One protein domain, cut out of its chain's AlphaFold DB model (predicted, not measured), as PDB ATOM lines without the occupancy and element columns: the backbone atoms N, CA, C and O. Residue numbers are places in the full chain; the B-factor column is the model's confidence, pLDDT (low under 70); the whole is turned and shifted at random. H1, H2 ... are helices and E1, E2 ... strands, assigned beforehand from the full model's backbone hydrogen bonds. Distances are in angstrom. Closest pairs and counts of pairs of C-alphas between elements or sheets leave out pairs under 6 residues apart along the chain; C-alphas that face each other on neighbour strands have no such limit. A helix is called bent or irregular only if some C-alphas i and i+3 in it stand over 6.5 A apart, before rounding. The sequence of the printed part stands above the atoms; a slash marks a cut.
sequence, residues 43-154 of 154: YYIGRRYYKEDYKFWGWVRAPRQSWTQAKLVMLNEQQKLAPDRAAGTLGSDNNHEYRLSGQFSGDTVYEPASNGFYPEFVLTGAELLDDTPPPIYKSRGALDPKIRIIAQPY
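Overview. This is residues 43 to 154 of the 154 residues of an uncharacterized protein of Chthoniobacterales bacterium (UniProt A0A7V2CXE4). This is a small closed barrel of five strands, in which the two long, bent strands E4 and E5 form a hairpin and the three shorter strands E1, E2 and E3 complete the ring. The short helix H1 sits outside the barrel, and a last stretch without named elements, residues 131 to 154, runs along its outside. The printed part has 112 residues, in the order E1, E2, E3, H1, E4, E5; the class is mostly strand, with 49 residues, under half, in named elements. The ring is mixed, and the whole is compact and rounded, with a radius of gyration of the C-alphas of 12.8 A and spans of 34 by 30 by 29 A.

Along the chain. E1, residues 44 to 48, begins at C-alpha 44 (45.624, 27.540, -8.453). E2 has residues 58 to 61, E3 residues 71 to 76 and H1 residues 83 to 86. E4, residues 97 to 111, measures 22.8 A and bends by 108 degrees at residue 106. E5, residues 116 to 130, measures 28.8 A, bends by 99 degrees at residue 127 and ends at C-alpha 130 (44.171, 15.566, -1.013).

Arrangement. E1, E2 and E3 form a meander, each strand the antiparallel neighbour of the one before, with N 47 and O 59 at 2.8 A and N 60 and O 71 at 2.8 A. E3 is parallel to E5, with N 76 and O 121 at 2.8 A. E5 and E4 are an antiparallel hairpin, with N 101 and O 125 at 2.8 A. E4 is antiparallel to E1, with N 46 and O 98 at 2.8 A. H1 is on the barrel, outside it and over none of its strands; it is too short for an O i to N i+4 pair.

Size, cuts and confidence. The C-alphas farthest apart, of Gln 79 and Arg 140, are 34.9 A apart. The printed part has no cut, no link between named elements is long, and no printed residue is under 70 in pLDDT.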
ATOM      1  N   TYR A  43      47.136  31.635  -6.309       98.50
ATOM      2  CA  TYR A  43      47.408  30.208  -6.412       98.50
ATOM      3  C   TYR A  43      46.339  29.563  -7.284       98.50
ATOM      4  O   TYR A  43      45.291  30.149  -7.549       98.50
ATOM      5  N   TYR A  44      46.580  28.327  -7.692       98.81
ATOM      6  CA  TYR A  44      45.624  27.540  -8.453       98.81
ATOM      7  C   TYR A  44      45.333  26.223  -7.743       98.81
ATOM      8  O   TYR A  44      46.121  25.759  -6.919       98.81
ATOM      9  N   ILE A  45      44.197  25.617  -8.074       98.81
ATOM     10  CA  ILE A  45      43.864  24.253  -7.670       98.81
ATOM     11  C   ILE A  45      43.974  23.353  -8.895       98.81
ATOM     12  O   ILE A  45      43.363  23.622  -9.935       98.81
ATOM     13  N   GLY A  46      44.777  22.301  -8.769       98.69
ATOM     14  CA  GLY A  46      45.027  21.308  -9.801       98.69
ATOM     15  C   GLY A  46      44.438  19.947  -9.439       98.69
ATOM     16  O   GLY A  46      44.640  19.475  -8.326       98.69
ATOM     17  N   ARG A  47      43.756  19.291 -10.381       98.69
ATOM     18  CA  ARG A  47      43.410  17.863 -10.311       98.69
ATOM     19  C   ARG A  47      44.240  17.133 -11.350       98.69
ATOM     20  O   ARG A  47      44.083  17.378 -12.553       98.69
ATOM     21  N   ARG A  48      45.074  16.198 -10.900       98.69
ATOM     22  CA  ARG A  48      45.839  15.349 -11.812       98.69
ATOM     23  C   ARG A  48      44.893  14.512 -12.676       98.69
ATOM     24  O   ARG A  48      44.002  13.839 -12.157       98.69
ATOM     25  N   TYR A  49      45.113  14.531 -13.990       98.50
ATOM     26  CA  TYR A  49      44.384  13.702 -14.949       98.50
ATOM     27  C   TYR A  49      45.369  12.962 -15.855       98.50
ATOM     28  O   TYR A  49      45.804  13.480 -16.883       98.50
ATOM     29  N   TYR A  50      45.767  11.762 -15.438       98.38
ATOM     30  CA  TYR A  50      46.761  10.959 -16.142       98.38
ATOM     31  C   TYR A  50      46.115   9.950 -17.083       98.38
ATOM     32  O   TYR A  50      45.262   9.168 -16.669       98.38
ATOM     33  N   LYS A  51      46.592   9.936 -18.330       98.12
ATOM     34  CA  LYS A  51      46.298   8.938 -19.360       98.12
ATOM     35  C   LYS A  51      47.628   8.488 -19.958       98.12
ATOM     36  O   LYS A  51      48.514   9.318 -20.127       98.12
ATOM     37  N   GLU A  52      47.766   7.207 -20.287       97.62
ATOM     38  CA  GLU A  52      49.044   6.658 -20.779       97.62
ATOM     39  C   GLU A  52      49.475   7.317 -22.106       97.62
ATOM     40  O   GLU A  52      50.653   7.610 -22.338       97.62
ATOM     41  N   ASP A  53      48.499   7.617 -22.966       96.50
ATOM     42  CA  ASP A  53      48.754   8.151 -24.301       96.50
ATOM     43  C   ASP A  53      48.938   9.672 -24.330       96.50
ATOM     44  O   ASP A  53      49.869  10.151 -24.979       96.50
ATOM     45  N   TYR A  54      48.109  10.429 -23.609       97.62
ATOM     46  CA  TYR A  54      48.128  11.895 -23.663       97.62
ATOM     47  C   TYR A  54      49.245  12.502 -22.812       97.62
ATOM     48  O   TYR A  54      49.641  11.947 -21.786       97.62
ATOM     49  N   LYS A  55      49.746  13.668 -23.232       95.12
ATOM     50  CA  LYS A  55      50.848  14.369 -22.543       95.12
ATOM     51  C   LYS A  55      50.434  15.588 -21.717       95.12
ATOM     52  O   LYS A  55      51.277  16.129 -21.000       95.12
ATOM     53  N   PHE A  56      49.156  15.978 -21.743       97.94
ATOM     54  CA  PHE A  56      48.627  16.957 -20.790       97.94
ATOM     55  C   PHE A  56      48.753  16.452 -19.348       97.94
ATOM     56  O   PHE A  56      48.818  15.251 -19.080       97.94
ATOM     57  N   TRP A  57      48.783  17.380 -18.398       98.56
ATOM     58  CA  TRP A  57      48.954  17.040 -16.990       98.56
ATOM     59  C   TRP A  57      47.623  16.875 -16.250       98.56
ATOM     60  O   TRP A  57      47.414  15.905 -15.520       98.56
ATOM     61  N   GLY A  58      46.704  17.825 -16.386       98.56
ATOM     62  CA  GLY A  58      45.543  17.855 -15.506       98.56
ATOM     63  C   GLY A  58      44.708  19.108 -15.631       98.56
ATOM     64  O   GLY A  58      44.999  19.994 -16.432       98.56
ATOM     65  N   TRP A  59      43.655  19.157 -14.828       98.81
ATOM     66  CA  TRP A  59      42.730  20.280 -14.781       98.81
ATOM     67  C   TRP A  59      43.220  21.309 -13.778       98.81
ATOM     68  O   TRP A  59      43.507  20.954 -12.640       98.81
ATOM     69  N   VAL A  60      43.283  22.573 -14.179       98.88
ATOM     70  CA  VAL A  60      43.711  23.691 -13.335       98.88
ATOM     71  C   VAL A  60      42.640  24.769 -13.330       98.88
ATOM     72  O   VAL A  60      42.174  25.198 -14.388       98.88
ATOM     73  N   ARG A  61      42.266  25.232 -12.140       98.62
ATOM     74  CA  ARG A  61      41.325  26.338 -11.934       98.62
ATOM     75  C   ARG A  61      41.861  27.335 -10.917       98.62
ATOM     76  O   ARG A  61      42.700  26.989 -10.086       98.62
ATOM     77  N   ALA A  62      41.354  28.559 -10.963       98.50
ATOM     78  CA  ALA A  62      41.599  29.524  -9.900       98.50
ATOM     79  C   ALA A  62      40.774  29.167  -8.639       98.50
ATOM     80  O   ALA A  62      39.837  28.354  -8.709       98.50
ATOM     81  N   PRO A  63      41.083  29.773  -7.481       98.25
ATOM     82  CA  PRO A  63      40.315  29.578  -6.263       98.25
ATOM     83  C   PRO A  63      38.869  30.030  -6.475       98.25
ATOM     84  O   PRO A  63      38.610  30.981  -7.219       98.25
ATOM     85  N   ARG A  64      37.918  29.347  -5.830       97.44
ATOM     86  CA  ARG A  64      36.464  29.591  -5.928       97.44
ATOM     87  C   ARG A  64      35.827  29.363  -7.299       97.44
ATOM     88  O   ARG A  64      34.612  29.505  -7.427       97.44
ATOM     89  N   GLN A  65      36.598  28.999  -8.320       97.44
ATOM     90  CA  GLN A  65      36.042  28.530  -9.587       97.44
ATOM     91  C   GLN A  65      35.565  27.084  -9.447       97.44
ATOM     92  O   GLN A  65      36.156  26.291  -8.717       97.44
ATOM     93  N   SER A  66      34.500  26.713 -10.152       96.44
ATOM     94  CA  SER A  66      34.084  25.311 -10.225       96.44
ATOM     95  C   SER A  66      35.017  24.504 -11.129       96.44
ATOM     96  O   SER A  66      35.723  25.047 -11.980       96.44
ATOM     97  N   TRP A  67      34.976  23.176 -11.006       97.38
ATOM     98  CA  TRP A  67      35.726  22.289 -11.898       97.38
ATOM     99  C   TRP A  67      35.299  22.402 -13.368       97.38
ATOM    100  O   TRP A  67      36.136  22.235 -14.247       97.38
ATOM    101  N   THR A  68      34.054  22.791 -13.656       96.44
ATOM    102  CA  THR A  68      33.604  23.115 -15.027       96.44
ATOM    103  C   THR A  68      34.311  24.314 -15.658       96.44
ATOM    104  O   THR A  68      34.279  24.465 -16.874       96.44
ATOM    105  N   GLN A  69      34.920  25.185 -14.850       97.62
ATOM    106  CA  GLN A  69      35.702  26.332 -15.319       97.62
ATOM    107  C   GLN A  69      37.202  26.015 -15.394       97.62
ATOM    108  O   GLN A  69      37.988  26.866 -15.816       97.62
ATOM    109  N   ALA A  70      37.610  24.814 -14.971       98.50
ATOM    110  CA  ALA A  70      38.995  24.393 -15.030       98.50
ATOM    111  C   ALA A  70      39.455  24.221 -16.481       98.50
ATOM    112  O   ALA A  70      38.692  23.853 -17.374       98.50
ATOM    113  N   LYS A  71      40.743  24.451 -16.703       98.75
ATOM    114  CA  LYS A  71      41.407  24.260 -17.989       98.75
ATOM    115  C   LYS A  71      42.236  22.986 -17.933       98.75
ATOM    116  O   LYS A  71      42.950  22.784 -16.958       98.75
ATOM    117  N   LEU A  72      42.174  22.150 -18.964       98.75
ATOM    118  CA  LEU A  72      43.122  21.049 -19.130       98.75
ATOM    119  C   LEU A  72      44.443  21.629 -19.634       98.75
ATOM    120  O   LEU A  72      44.444  22.282 -20.676       98.75
ATOM    121  N   VAL A  73      45.536  21.439 -18.895       98.81
ATOM    122  CA  VAL A  73      46.794  22.158 -19.150       98.81
ATOM    123  C   VAL A  73      47.944  21.243 -19.545       98.81
ATOM    124  O   VAL A  73      48.040  20.092 -19.104       98.81
ATOM    125  N   MET A  74      48.868  21.818 -20.308       98.69
ATOM    126  CA  MET A  74      50.249  21.349 -20.389       98.69
ATOM    127  C   MET A  74      51.057  22.092 -19.323       98.69
ATOM    128  O   MET A  74      50.967  23.315 -19.220       98.69
ATOM    129  N   LEU A  75      51.823  21.367 -18.506       98.56
ATOM    130  CA  LEU A  75      52.730  22.007 -17.555       98.56
ATOM    131  C   LEU A  75      54.046  22.355 -18.241       98.56
ATOM    132  O   LEU A  75      54.665  21.499 -18.870       98.56
ATOM    133  N   ASN A  76      54.493  23.590 -18.048       98.56
ATOM    134  CA  ASN A  76      55.869  23.985 -18.283       98.56
ATOM    135  C   ASN A  76      56.658  23.786 -16.989       98.56
ATOM    136  O   ASN A  76      56.391  24.418 -15.967       98.56
ATOM    137  N   GLU A  77      57.621  22.873 -17.055       97.75
ATOM    138  CA  GLU A  77      58.368  22.369 -15.903       97.75
ATOM    139  C   GLU A  77      59.826  22.832 -15.883       97.75
ATOM    140  O   GLU A  77      60.664  22.222 -15.224       97.75
ATOM    141  N   GLN A  78      60.151  23.912 -16.604       97.94
ATOM    142  CA  GLN A  78      61.520  24.436 -16.651       97.94
ATOM    143  C   GLN A  78      62.036  24.860 -15.265       97.94
ATOM    144  O   GLN A  78      63.240  24.829 -15.026       97.94
ATOM    145  N   GLN A  79      61.136  25.248 -14.353       97.88
ATOM    146  CA  GLN A  79      61.481  25.665 -12.987       97.88
ATOM    147  C   GLN A  79      61.175  24.587 -11.941       97.88
ATOM    148  O   GLN A  79      61.941  24.398 -10.997       97.88
ATOM    149  N   LYS A  80      60.053  23.876 -12.092       98.31
ATOM    150  CA  LYS A  80      59.595  22.855 -11.149       98.31
ATOM    151  C   LYS A  80      58.988  21.679 -11.905       98.31
ATOM    152  O   LYS A  80      58.079  21.863 -12.706       98.31
ATOM    153  N   LEU A  81      59.454  20.472 -11.590       98.44
ATOM    154  CA  LEU A  81      58.822  19.237 -12.045       98.44
ATOM    155  C   LEU A  81      57.472  19.023 -11.350       98.44
ATOM    156  O   LEU A  81      57.320  19.298 -10.154       98.44
ATOM    157  N   ALA A  82      56.528  18.465 -12.097       98.38
ATOM    158  CA  ALA A  82      55.284  17.909 -11.601       98.38
ATOM    159  C   ALA A  82      55.558  16.779 -10.595       98.38
ATOM    160  O   ALA A  82      56.609  16.130 -10.672       98.38
ATOM    161  N   PRO A  83      54.632  16.534  -9.651       98.38
ATOM    162  CA  PRO A  83      54.875  15.624  -8.534       98.38
ATOM    163  C   PRO A  83      55.266  14.197  -8.948       98.38
ATOM    164  O   PRO A  83      56.284  13.693  -8.473       98.38
ATOM    165  N   ASP A  84      54.530  13.566  -9.865       98.00
ATOM    166  CA  ASP A  84      54.831  12.219 -10.377       98.00
ATOM    167  C   ASP A  84      56.205  12.102 -11.056       98.00
ATOM    168  O   ASP A  84      56.946  11.142 -10.829       98.00
ATOM    169  N   ARG A  85      56.580  13.100 -11.862       97.62
ATOM    170  CA  ARG A  85      57.887  13.162 -12.529       97.62
ATOM    171  C   ARG A  85      59.022  13.396 -11.542       97.62
ATOM    172  O   ARG A  85      60.056  12.747 -11.665       97.62
ATOM    173  N   ALA A  86      58.822  14.249 -10.538       97.94
ATOM    174  CA  ALA A  86      59.780  14.419  -9.446       97.94
ATOM    175  C   ALA A  86      59.963  13.123  -8.630       97.94
ATOM    176  O   ALA A  86      61.069  12.843  -8.173       97.94
ATOM    177  N   ALA A  87      58.902  12.322  -8.486       97.50
ATOM    178  CA  ALA A  87      58.932  11.006  -7.846       97.50
ATOM    179  C   ALA A  87      59.448   9.876  -8.764       97.50
ATOM    180  O   ALA A  87      59.612   8.742  -8.314       97.50
ATOM    181  N   GLY A  88      59.684  10.153 -10.051       97.62
ATOM    182  CA  GLY A  88      60.175   9.180 -11.031       97.62
ATOM    183  C   GLY A  88      59.160   8.107 -11.444       97.62
ATOM    184  O   GLY A  88      59.533   7.158 -12.130       97.62
ATOM    185  N   THR A  89      57.888   8.244 -11.057       97.25
ATOM    186  CA  THR A  89      56.834   7.260 -11.343       97.25
ATOM    187  C   THR A  89      55.654   7.960 -12.005       97.25
ATOM    188  O   THR A  89      54.748   8.445 -11.337       97.25
ATOM    189  N   LEU A  90      55.671   8.040 -13.337       96.31
ATOM    190  CA  LEU A  90      54.677   8.794 -14.103       96.31
ATOM    191  C   LEU A  90      53.243   8.330 -13.798       96.31
ATOM    192  O   LEU A  90      52.937   7.139 -13.867       96.31
ATOM    193  N   GLY A  91      52.360   9.283 -13.498       96.88
ATOM    194  CA  GLY A  91      50.953   9.021 -13.216       96.88
ATOM    195  C   GLY A  91      50.664   8.383 -11.856       96.88
ATOM    196  O   GLY A  91      49.508   8.037 -11.608       96.88
ATOM    197  N   SER A  92      51.660   8.237 -10.972       98.12
ATOM    198  CA  SER A  92      51.460   7.698  -9.616       98.12
ATOM    199  C   SER A  92      50.499   8.533  -8.769       98.12
ATOM    200  O   SER A  92      49.965   8.037  -7.786       98.12
ATOM    201  N   ASP A  93      50.308   9.797  -9.141       98.38
ATOM    202  CA  ASP A  93      49.459  10.780  -8.475       98.38
ATOM    203  C   ASP A  93      48.111  10.997  -9.179       98.38
ATOM    204  O   ASP A  93      47.459  12.026  -8.987       98.38
ATOM    205  N   ASN A  94      47.685  10.071 -10.046       98.44
ATOM    206  CA  ASN A  94      46.437  10.225 -10.785       98.44
ATOM    207  C   ASN A  94      45.250  10.474  -9.837       98.44
ATOM    208  O   ASN A  94      45.064   9.752  -8.864       98.44
ATOM    209  N   ASN A  95      44.419  11.470 -10.164       98.31
ATOM    210  CA  ASN A  95      43.314  11.991  -9.350       98.31
ATOM    211  C   ASN A  95      43.687  12.808  -8.098       98.31
ATOM    212  O   ASN A  95      42.782  13.397  -7.514       98.31
ATOM    213  N   HIS A  96      44.955  12.941  -7.706       98.75
ATOM    214  CA  HIS A  96      45.312  13.786  -6.560       98.75
ATOM    215  C   HIS A  96      44.946  15.268  -6.788       98.75
ATOM    216  O   HIS A  96      44.916  15.766  -7.925       98.75
ATOM    217  N   GLU A  97      44.650  15.975  -5.694       98.75
ATOM    218  CA  GLU A  97      44.451  17.424  -5.637       98.75
ATOM    219  C   GLU A  97      45.711  18.146  -5.180       98.75
ATOM    220  O   GLU A  97      46.318  17.787  -4.172       98.75
ATOM    221  N   TYR A  98      46.052  19.229  -5.869       98.81
ATOM    222  CA  TYR A  98      47.198  20.058  -5.536       98.81
ATOM    223  C   TYR A  98      46.819  21.529  -5.438       98.81
ATOM    224  O   TYR A  98      46.076  22.052  -6.272       98.81
ATOM    225  N   ARG A  99      47.433  22.226  -4.484       98.69
ATOM    226  CA  ARG A  99      47.636  23.669  -4.559       98.69
ATOM    227  C   ARG A  99      48.854  23.906  -5.440       98.69
ATOM    228  O   ARG A  99      49.942  23.408  -5.159       98.69
ATOM    229  N   LEU A 100      48.672  24.668  -6.506       98.88
ATOM    230  CA  LEU A 100      49.721  24.998  -7.460       98.88
ATOM    231  C   LEU A 100      50.112  26.470  -7.325       98.88
ATOM    232  O   LEU A 100      49.251  27.347  -7.253       98.88
ATOM    233  N   SER A 101      51.415  26.726  -7.336       98.75
ATOM    234  CA  SER A 101      51.997  28.050  -7.565       98.75
ATOM    235  C   SER A 101      52.501  28.114  -9.003       98.75
ATOM    236  O   SER A 101      53.093  27.148  -9.500       98.75
ATOM    237  N   GLY A 102      52.243  29.226  -9.681       98.31
ATOM    238  CA  GLY A 102      52.569  29.376 -11.091       98.31
ATOM    239  C   GLY A 102      51.642  30.352 -11.792       98.31
ATOM    240  O   GLY A 102      50.890  31.081 -11.153       98.31
ATOM    241  N   GLN A 103      51.687  30.347 -13.117       98.56
ATOM    242  CA  GLN A 103      50.863  31.226 -13.942       98.56
ATOM    243  C   GLN A 103      50.630  30.618 -15.321       98.56
ATOM    244  O   GLN A 103      51.441  29.839 -15.820       98.56
ATOM    245  N   PHE A 104      49.535  31.010 -15.967       98.69
ATOM    246  CA  PHE A 104      49.358  30.750 -17.392       98.69
ATOM    247  C   PHE A 104      50.273  31.682 -18.186       98.69
ATOM    248  O   PHE A 104      50.246  32.889 -17.955       98.69
ATOM    249  N   SER A 105      51.053  31.145 -19.125       98.56
ATOM    250  CA  SER A 105      51.944  31.974 -19.957       98.56
ATOM    251  C   SER A 105      51.183  32.816 -20.985       98.56
ATOM    252  O   SER A 105      51.676  33.849 -21.423       98.56
ATOM    253  N   GLY A 106      49.968  32.391 -21.341       98.44
ATOM    254  CA  GLY A 106      49.192  32.945 -22.454       98.44
ATOM    255  C   GLY A 106      49.352  32.142 -23.748       98.44
ATOM    256  O   GLY A 106      48.524  32.285 -24.645       98.44
ATOM    257  N   ASP A 107      50.340  31.248 -23.801       98.56
ATOM    258  CA  ASP A 107      50.590  30.373 -24.940       98.56
ATOM    259  C   ASP A 107      49.786  29.066 -24.865       98.56
ATOM    260  O   ASP A 107      49.142  28.722 -23.863       98.56
ATOM    261  N   THR A 108      49.833  28.312 -25.965       98.56
ATOM    262  CA  THR A 108      49.271  26.961 -26.053       98.56
ATOM    263  C   THR A 108      50.306  25.978 -26.584       98.56
ATOM    264  O   THR A 108      51.183  26.341 -27.364       98.56
ATOM    265  N   VAL A 109      50.182  24.718 -26.178       98.56
ATOM    266  CA  VAL A 109      51.083  23.628 -26.555       98.56
ATOM    267  C   VAL A 109      50.292  22.549 -27.281       98.56
ATOM    268  O   VAL A 109      49.212  22.149 -26.839       98.56
ATOM    269  N   TYR A 110      50.843  22.083 -28.398       98.31
ATOM    270  CA  TYR A 110      50.283  20.992 -29.185       98.31
ATOM    271  C   TYR A 110      50.507  19.639 -28.498       98.31
ATOM    272  O   TYR A 110      51.628  19.312 -28.106       98.31
ATOM    273  N   GLU A 111      49.450  18.838 -28.386       97.81
ATOM    274  CA  GLU A 111      49.500  17.462 -27.896       97.81
ATOM    275  C   GLU A 111      49.136  16.509 -29.050       97.81
ATOM    276  O   GLU A 111      48.012  16.548 -29.561       97.81
ATOM    277  N   PRO A 112      50.076  15.667 -29.508       97.06
ATOM    278  CA  PRO A 112      49.895  14.900 -30.735       97.06
ATOM    279  C   PRO A 112      48.898  13.743 -30.598       97.06
ATOM    280  O   PRO A 112      48.281  13.370 -31.593       97.06
ATOM    281  N   ALA A 113      48.720  13.160 -29.408       96.94
ATOM    282  CA  ALA A 113      47.843  12.000 -29.247       96.94
ATOM    283  C   ALA A 113      46.350  12.373 -29.326       96.94
ATOM    284  O   ALA A 113      45.545  11.583 -29.820       96.94
ATOM    285  N   SER A 114      45.979  13.576 -28.887       96.69
ATOM    286  CA  SER A 114      44.636  14.143 -29.030       96.69
ATOM    287  C   SER A 114      44.483  15.031 -30.264       96.69
ATOM    288  O   SER A 114      43.354  15.359 -30.633       96.69
ATOM    289  N   ASN A 115      45.599  15.425 -30.890       97.19
ATOM    290  CA  ASN A 115      45.656  16.449 -31.931       97.19
ATOM    291  C   ASN A 115      45.062  17.800 -31.470       97.19
ATOM    292  O   ASN A 115      44.425  18.516 -32.245       97.19
ATOM    293  N   GLY A 116      45.230  18.127 -30.185       97.56
ATOM    294  CA  GLY A 116      44.689  19.326 -29.547       97.56
ATOM    295  C   GLY A 116      45.760  20.345 -29.162       97.56
ATOM    296  O   GLY A 116      46.943  20.025 -29.071       97.56
ATOM    297  N   PHE A 117      45.324  21.576 -28.893       98.50
ATOM    298  CA  PHE A 117      46.148  22.633 -28.303       98.50
ATOM    299  C   PHE A 117      45.625  22.961 -26.910       98.50
ATOM    300  O   PHE A 117      44.428  23.197 -26.733       98.50
ATOM    301  N   TYR A 118      46.521  22.981 -25.928       98.69
ATOM    302  CA  TYR A 118      46.174  23.175 -24.522       98.69
ATOM    303  C   TYR A 118      46.925  24.370 -23.948       98.69
ATOM    304  O   TYR A 118      48.088  24.562 -24.299       98.69
ATOM    305  N   PRO A 119      46.300  25.168 -23.069       98.81
ATOM    306  CA  PRO A 119      46.984  26.268 -22.406       98.81
ATOM    307  C   PRO A 119      48.196  25.763 -21.622       98.81
ATOM    308  O   PRO A 119      48.131  24.737 -20.936       98.81
ATOM    309  N   GLU A 120      49.290  26.511 -21.718       98.88
ATOM    310  CA  GLU A 120      50.499  26.250 -20.947       98.88
ATOM    311  C   GLU A 120      50.394  26.889 -19.555       98.88
ATOM    312  O   GLU A 120      50.027  28.058 -19.404       98.88
ATOM    313  N   PHE A 121      50.733  26.111 -18.527       98.88
ATOM    314  CA  PHE A 121      50.848  26.579 -17.151       98.88
ATOM    315  C   PHE A 121      52.293  26.428 -16.670       98.88
ATOM    316  O   PHE A 121      52.807  25.314 -16.563       98.88
ATOM    317  N   VAL A 122      52.947  27.548 -16.370       98.81
ATOM    318  CA  VAL A 122      54.315  27.605 -15.845       98.81
ATOM    319  C   VAL A 122      54.290  27.246 -14.368       98.81
ATOM    320  O   VAL A 122      53.827  28.037 -13.546       98.81
ATOM    321  N   LEU A 123      54.768  26.044 -14.036       98.81
ATOM    322  CA  LEU A 123      54.760  25.529 -12.672       98.81
ATOM    323  C   LEU A 123      55.963  26.059 -11.886       98.81
ATOM    324  O   LEU A 123      57.111  25.886 -12.297       98.81
ATOM    325  N   THR A 124      55.701  26.634 -10.713       98.69
ATOM    326  CA  THR A 124      56.742  27.059  -9.761       98.69
ATOM    327  C   THR A 124      56.631  26.356  -8.408       98.69
ATOM    328  O   THR A 124      57.620  26.250  -7.687       98.69
ATOM    329  N   GLY A 125      55.468  25.788  -8.080       98.62
ATOM    330  CA  GLY A 125      55.263  25.013  -6.857       98.62
ATOM    331  C   GLY A 125      54.037  24.109  -6.935       98.62
ATOM    332  O   GLY A 125      53.065  24.431  -7.611       98.62
ATOM    333  N   ALA A 126      54.084  22.981  -6.231       98.62
ATOM    334  CA  ALA A 126      52.970  22.051  -6.094       98.62
ATOM    335  C   ALA A 126      52.969  21.469  -4.675       98.62
ATOM    336  O   ALA A 126      53.972  20.898  -4.243       98.62
ATOM    337  N   GLU A 127      51.852  21.621  -3.973       98.56
ATOM    338  CA  GLU A 127      51.607  21.108  -2.625       98.56
ATOM    339  C   GLU A 127      50.381  20.195  -2.671       98.56
ATOM    340  O   GLU A 127      49.339  20.589  -3.198       98.56
ATOM    341  N   LEU A 128      50.512  18.963  -2.173       98.69
ATOM    342  CA  LEU A 128      49.404  18.010  -2.107       98.69
ATOM    343  C   LEU A 128      48.355  18.521  -1.115       98.69
ATOM    344  O   LEU A 128      48.688  18.807   0.032       98.69
ATOM    345  N   LEU A 129      47.102  18.611  -1.557       98.19
ATOM    346  CA  LEU A 129      45.964  18.934  -0.697       98.19
ATOM    347  C   LEU A 129      45.212  17.675  -0.271       98.19
ATOM    348  O   LEU A 129      44.850  17.548   0.894       98.19
ATOM    349  N   ASP A 130      44.980  16.766  -1.218       97.94
ATOM    350  CA  ASP A 130      44.171  15.566  -1.013       97.94
ATOM    351  C   ASP A 130      44.599  14.478  -2.010       97.94
ATOM    352  O   ASP A 130      44.680  14.728  -3.215       97.94
ATOM    353  N   ASP A 131      44.897  13.275  -1.525       98.12
ATOM    354  CA  ASP A 131      45.238  12.112  -2.353       98.12
ATOM    355  C   ASP A 131      44.007  11.274  -2.743       98.12
ATOM    356  O   ASP A 131      44.051  10.488  -3.693       98.12
ATOM    357  N   THR A 132      42.873  11.491  -2.075       96.06
ATOM    358  CA  THR A 132      41.607  10.784  -2.289       96.06
ATOM    359  C   THR A 132      40.412  11.742  -2.430       96.06
ATOM    360  O   THR A 132      39.357  11.529  -1.825       96.06
ATOM    361  N   PRO A 133      40.510  12.767  -3.300       95.56
ATOM    362  CA  PRO A 133      39.485  13.791  -3.414       95.56
ATOM    363  C   PRO A 133      38.188  13.258  -4.038       95.56
ATOM    364  O   PRO A 133      38.206  12.291  -4.816       95.56
ATOM    365  N   PRO A 134      37.047  13.929  -3.783       93.00
ATOM    366  CA  PRO A 134      35.764  13.538  -4.344       93.00
ATOM    367  C   PRO A 134      35.781  13.560  -5.883       93.00
ATOM    368  O   PRO A 134      36.504  14.351  -6.507       93.00
ATOM    369  N   PRO A 135      34.966  12.706  -6.527       92.25
ATOM    370  CA  PRO A 135      34.966  12.565  -7.976       92.25
ATOM    371  C   PRO A 135      34.542  13.866  -8.655       92.25
ATOM    372  O   PRO A 135      33.576  14.498  -8.241       92.25
ATOM    373  N   ILE A 136      35.199  14.220  -9.761       95.25
ATOM    374  CA  ILE A 136      34.832  15.393 -10.578       95.25
ATOM    375  C   ILE A 136      34.336  15.022 -11.979       95.25
ATOM    376  O   ILE A 136      34.005  15.904 -12.761       95.25
ATOM    377  N   TYR A 137      34.259  13.729 -12.313       94.50
ATOM    378  CA  TYR A 137      33.868  13.239 -13.640       94.50
ATOM    379  C   TYR A 137      32.584  12.414 -13.589       94.50
ATOM    380  O   TYR A 137      32.407  11.588 -12.698       94.50
ATOM    381  N   LYS A 138      31.704  12.592 -14.582       87.81
ATOM    382  CA  LYS A 138      30.501  11.751 -14.744       87.81
ATOM    383  C   LYS A 138      30.813  10.449 -15.475       87.81
ATOM    384  O   LYS A 138      30.164   9.432 -15.252       87.81
ATOM    385  N   SER A 139      31.772  10.499 -16.395       88.88
ATOM    386  CA  SER A 139      32.105   9.375 -17.261       88.88
ATOM    387  C   SER A 139      32.789   8.271 -16.465       88.88
ATOM    388  O   SER A 139      33.874   8.466 -15.912       88.88
ATOM    389  N   ARG A 140      32.184   7.080 -16.457       87.69
ATOM    390  CA  ARG A 140      32.842   5.873 -15.952       87.69
ATOM    391  C   ARG A 140      34.154   5.660 -16.712       87.69
ATOM    392  O   ARG A 140      34.197   5.828 -17.927       87.69
ATOM    393  N   GLY A 141      35.217   5.307 -15.992       91.94
ATOM    394  CA  GLY A 141      36.537   5.095 -16.591       91.94
ATOM    395  C   GLY A 141      37.312   6.378 -16.904       91.94
ATOM    396  O   GLY A 141      38.390   6.288 -17.481       91.94
ATOM    397  N   ALA A 142      36.817   7.565 -16.509       95.44
ATOM    398  CA  ALA A 142      37.558   8.825 -16.649       95.44
ATOM    399  C   ALA A 142      38.997   8.687 -16.139       95.44
ATOM    400  O   ALA A 142      39.937   8.983 -16.880       95.44
ATOM    401  N   LEU A 143      39.132   8.159 -14.921       96.50
ATOM    402  CA  LEU A 143      40.390   7.986 -14.202       96.50
ATOM    403  C   LEU A 143      41.170   6.717 -14.568       96.50
ATOM    404  O   LEU A 143      42.277   6.564 -14.076       96.50
ATOM    405  N   ASP A 144      40.644   5.820 -15.409       97.75
ATOM    406  CA  ASP A 144      41.405   4.650 -15.868       97.75
ATOM    407  C   ASP A 144      42.424   5.101 -16.925       97.75
ATOM    408  O   ASP A 144      41.997   5.470 -18.025       97.75
ATOM    409  N   PRO A 145      43.745   5.085 -16.666       97.75
ATOM    410  CA  PRO A 145      44.733   5.655 -17.582       97.75
ATOM    411  C   PRO A 145      44.747   5.032 -18.985       97.75
ATOM    412  O   PRO A 145      45.177   5.699 -19.928       97.75
ATOM    413  N   LYS A 146      44.232   3.803 -19.133       97.69
ATOM    414  CA  LYS A 146      44.243   3.024 -20.383       97.69
ATOM    415  C   LYS A 146      43.115   3.389 -21.343       97.69
ATOM    416  O   LYS A 146      43.177   3.096 -22.536       97.69
ATOM    417  N   ILE A 147      42.047   4.009 -20.844       96.50
ATOM    418  CA  ILE A 147      40.876   4.338 -21.664       96.50
ATOM    419  C   ILE A 147      41.102   5.683 -22.351       96.50
ATOM    420  O   ILE A 147      41.103   6.706 -21.681       96.50
ATOM    421  N   ARG A 148      41.208   5.741 -23.680       94.19
ATOM    422  CA  ARG A 148      41.430   6.997 -24.428       94.19
ATOM    423  C   ARG A 148      40.205   7.918 -24.461       94.19
ATOM    424  O   ARG A 148      39.544   8.073 -25.480       94.19
ATOM    425  N   ILE A 149      39.926   8.572 -23.340       94.38
ATOM    426  CA  ILE A 149      38.915   9.621 -23.206       94.38
ATOM    427  C   ILE A 149      39.539  10.870 -22.598       94.38
ATOM    428  O   ILE A 149      40.465  10.773 -21.797       94.38
ATOM    429  N   ILE A 150      39.008  12.029 -22.980       96.25
ATOM    430  CA  ILE A 150      39.302  13.319 -22.356       96.25
ATOM    431  C   ILE A 150      38.022  13.748 -21.643       96.25
ATOM    432  O   ILE A 150      37.150  14.399 -22.222       96.25
ATOM    433  N   ALA A 151      37.854  13.270 -20.411       96.25
ATOM    434  CA  ALA A 151      36.646  13.512 -19.634       96.25
ATOM    435  C   ALA A 151      36.618  14.955 -19.119       96.25
ATOM    436  O   ALA A 151      37.562  15.403 -18.474       96.25
ATOM    437  N   GLN A 152      35.516  15.658 -19.373       95.56
ATOM    438  CA  GLN A 152      35.284  16.988 -18.815       95.56
ATOM    439  C   GLN A 152      34.825  16.869 -17.355       95.56
ATOM    440  O   GLN A 152      33.981  16.009 -17.059       95.56
ATOM    441  N   PRO A 153      35.332  17.721 -16.451       94.62
ATOM    442  CA  PRO A 153      34.780  17.830 -15.119       94.62
ATOM    443  C   PRO A 153      33.348  18.379 -15.130       94.62
ATOM    444  O   PRO A 153      32.933  19.040 -16.087       94.62
ATOM    445  N   TYR A 154      32.585  18.108 -14.070       84.44
ATOM    446  CA  TYR A 154      31.195  18.560 -13.926       84.44
ATOM    447  C   TYR A 154      30.988  19.657 -12.885       84.44
ATOM    448  O   TYR A 154      31.859  19.897 -12.025       84.44
TER     449      TYR A 154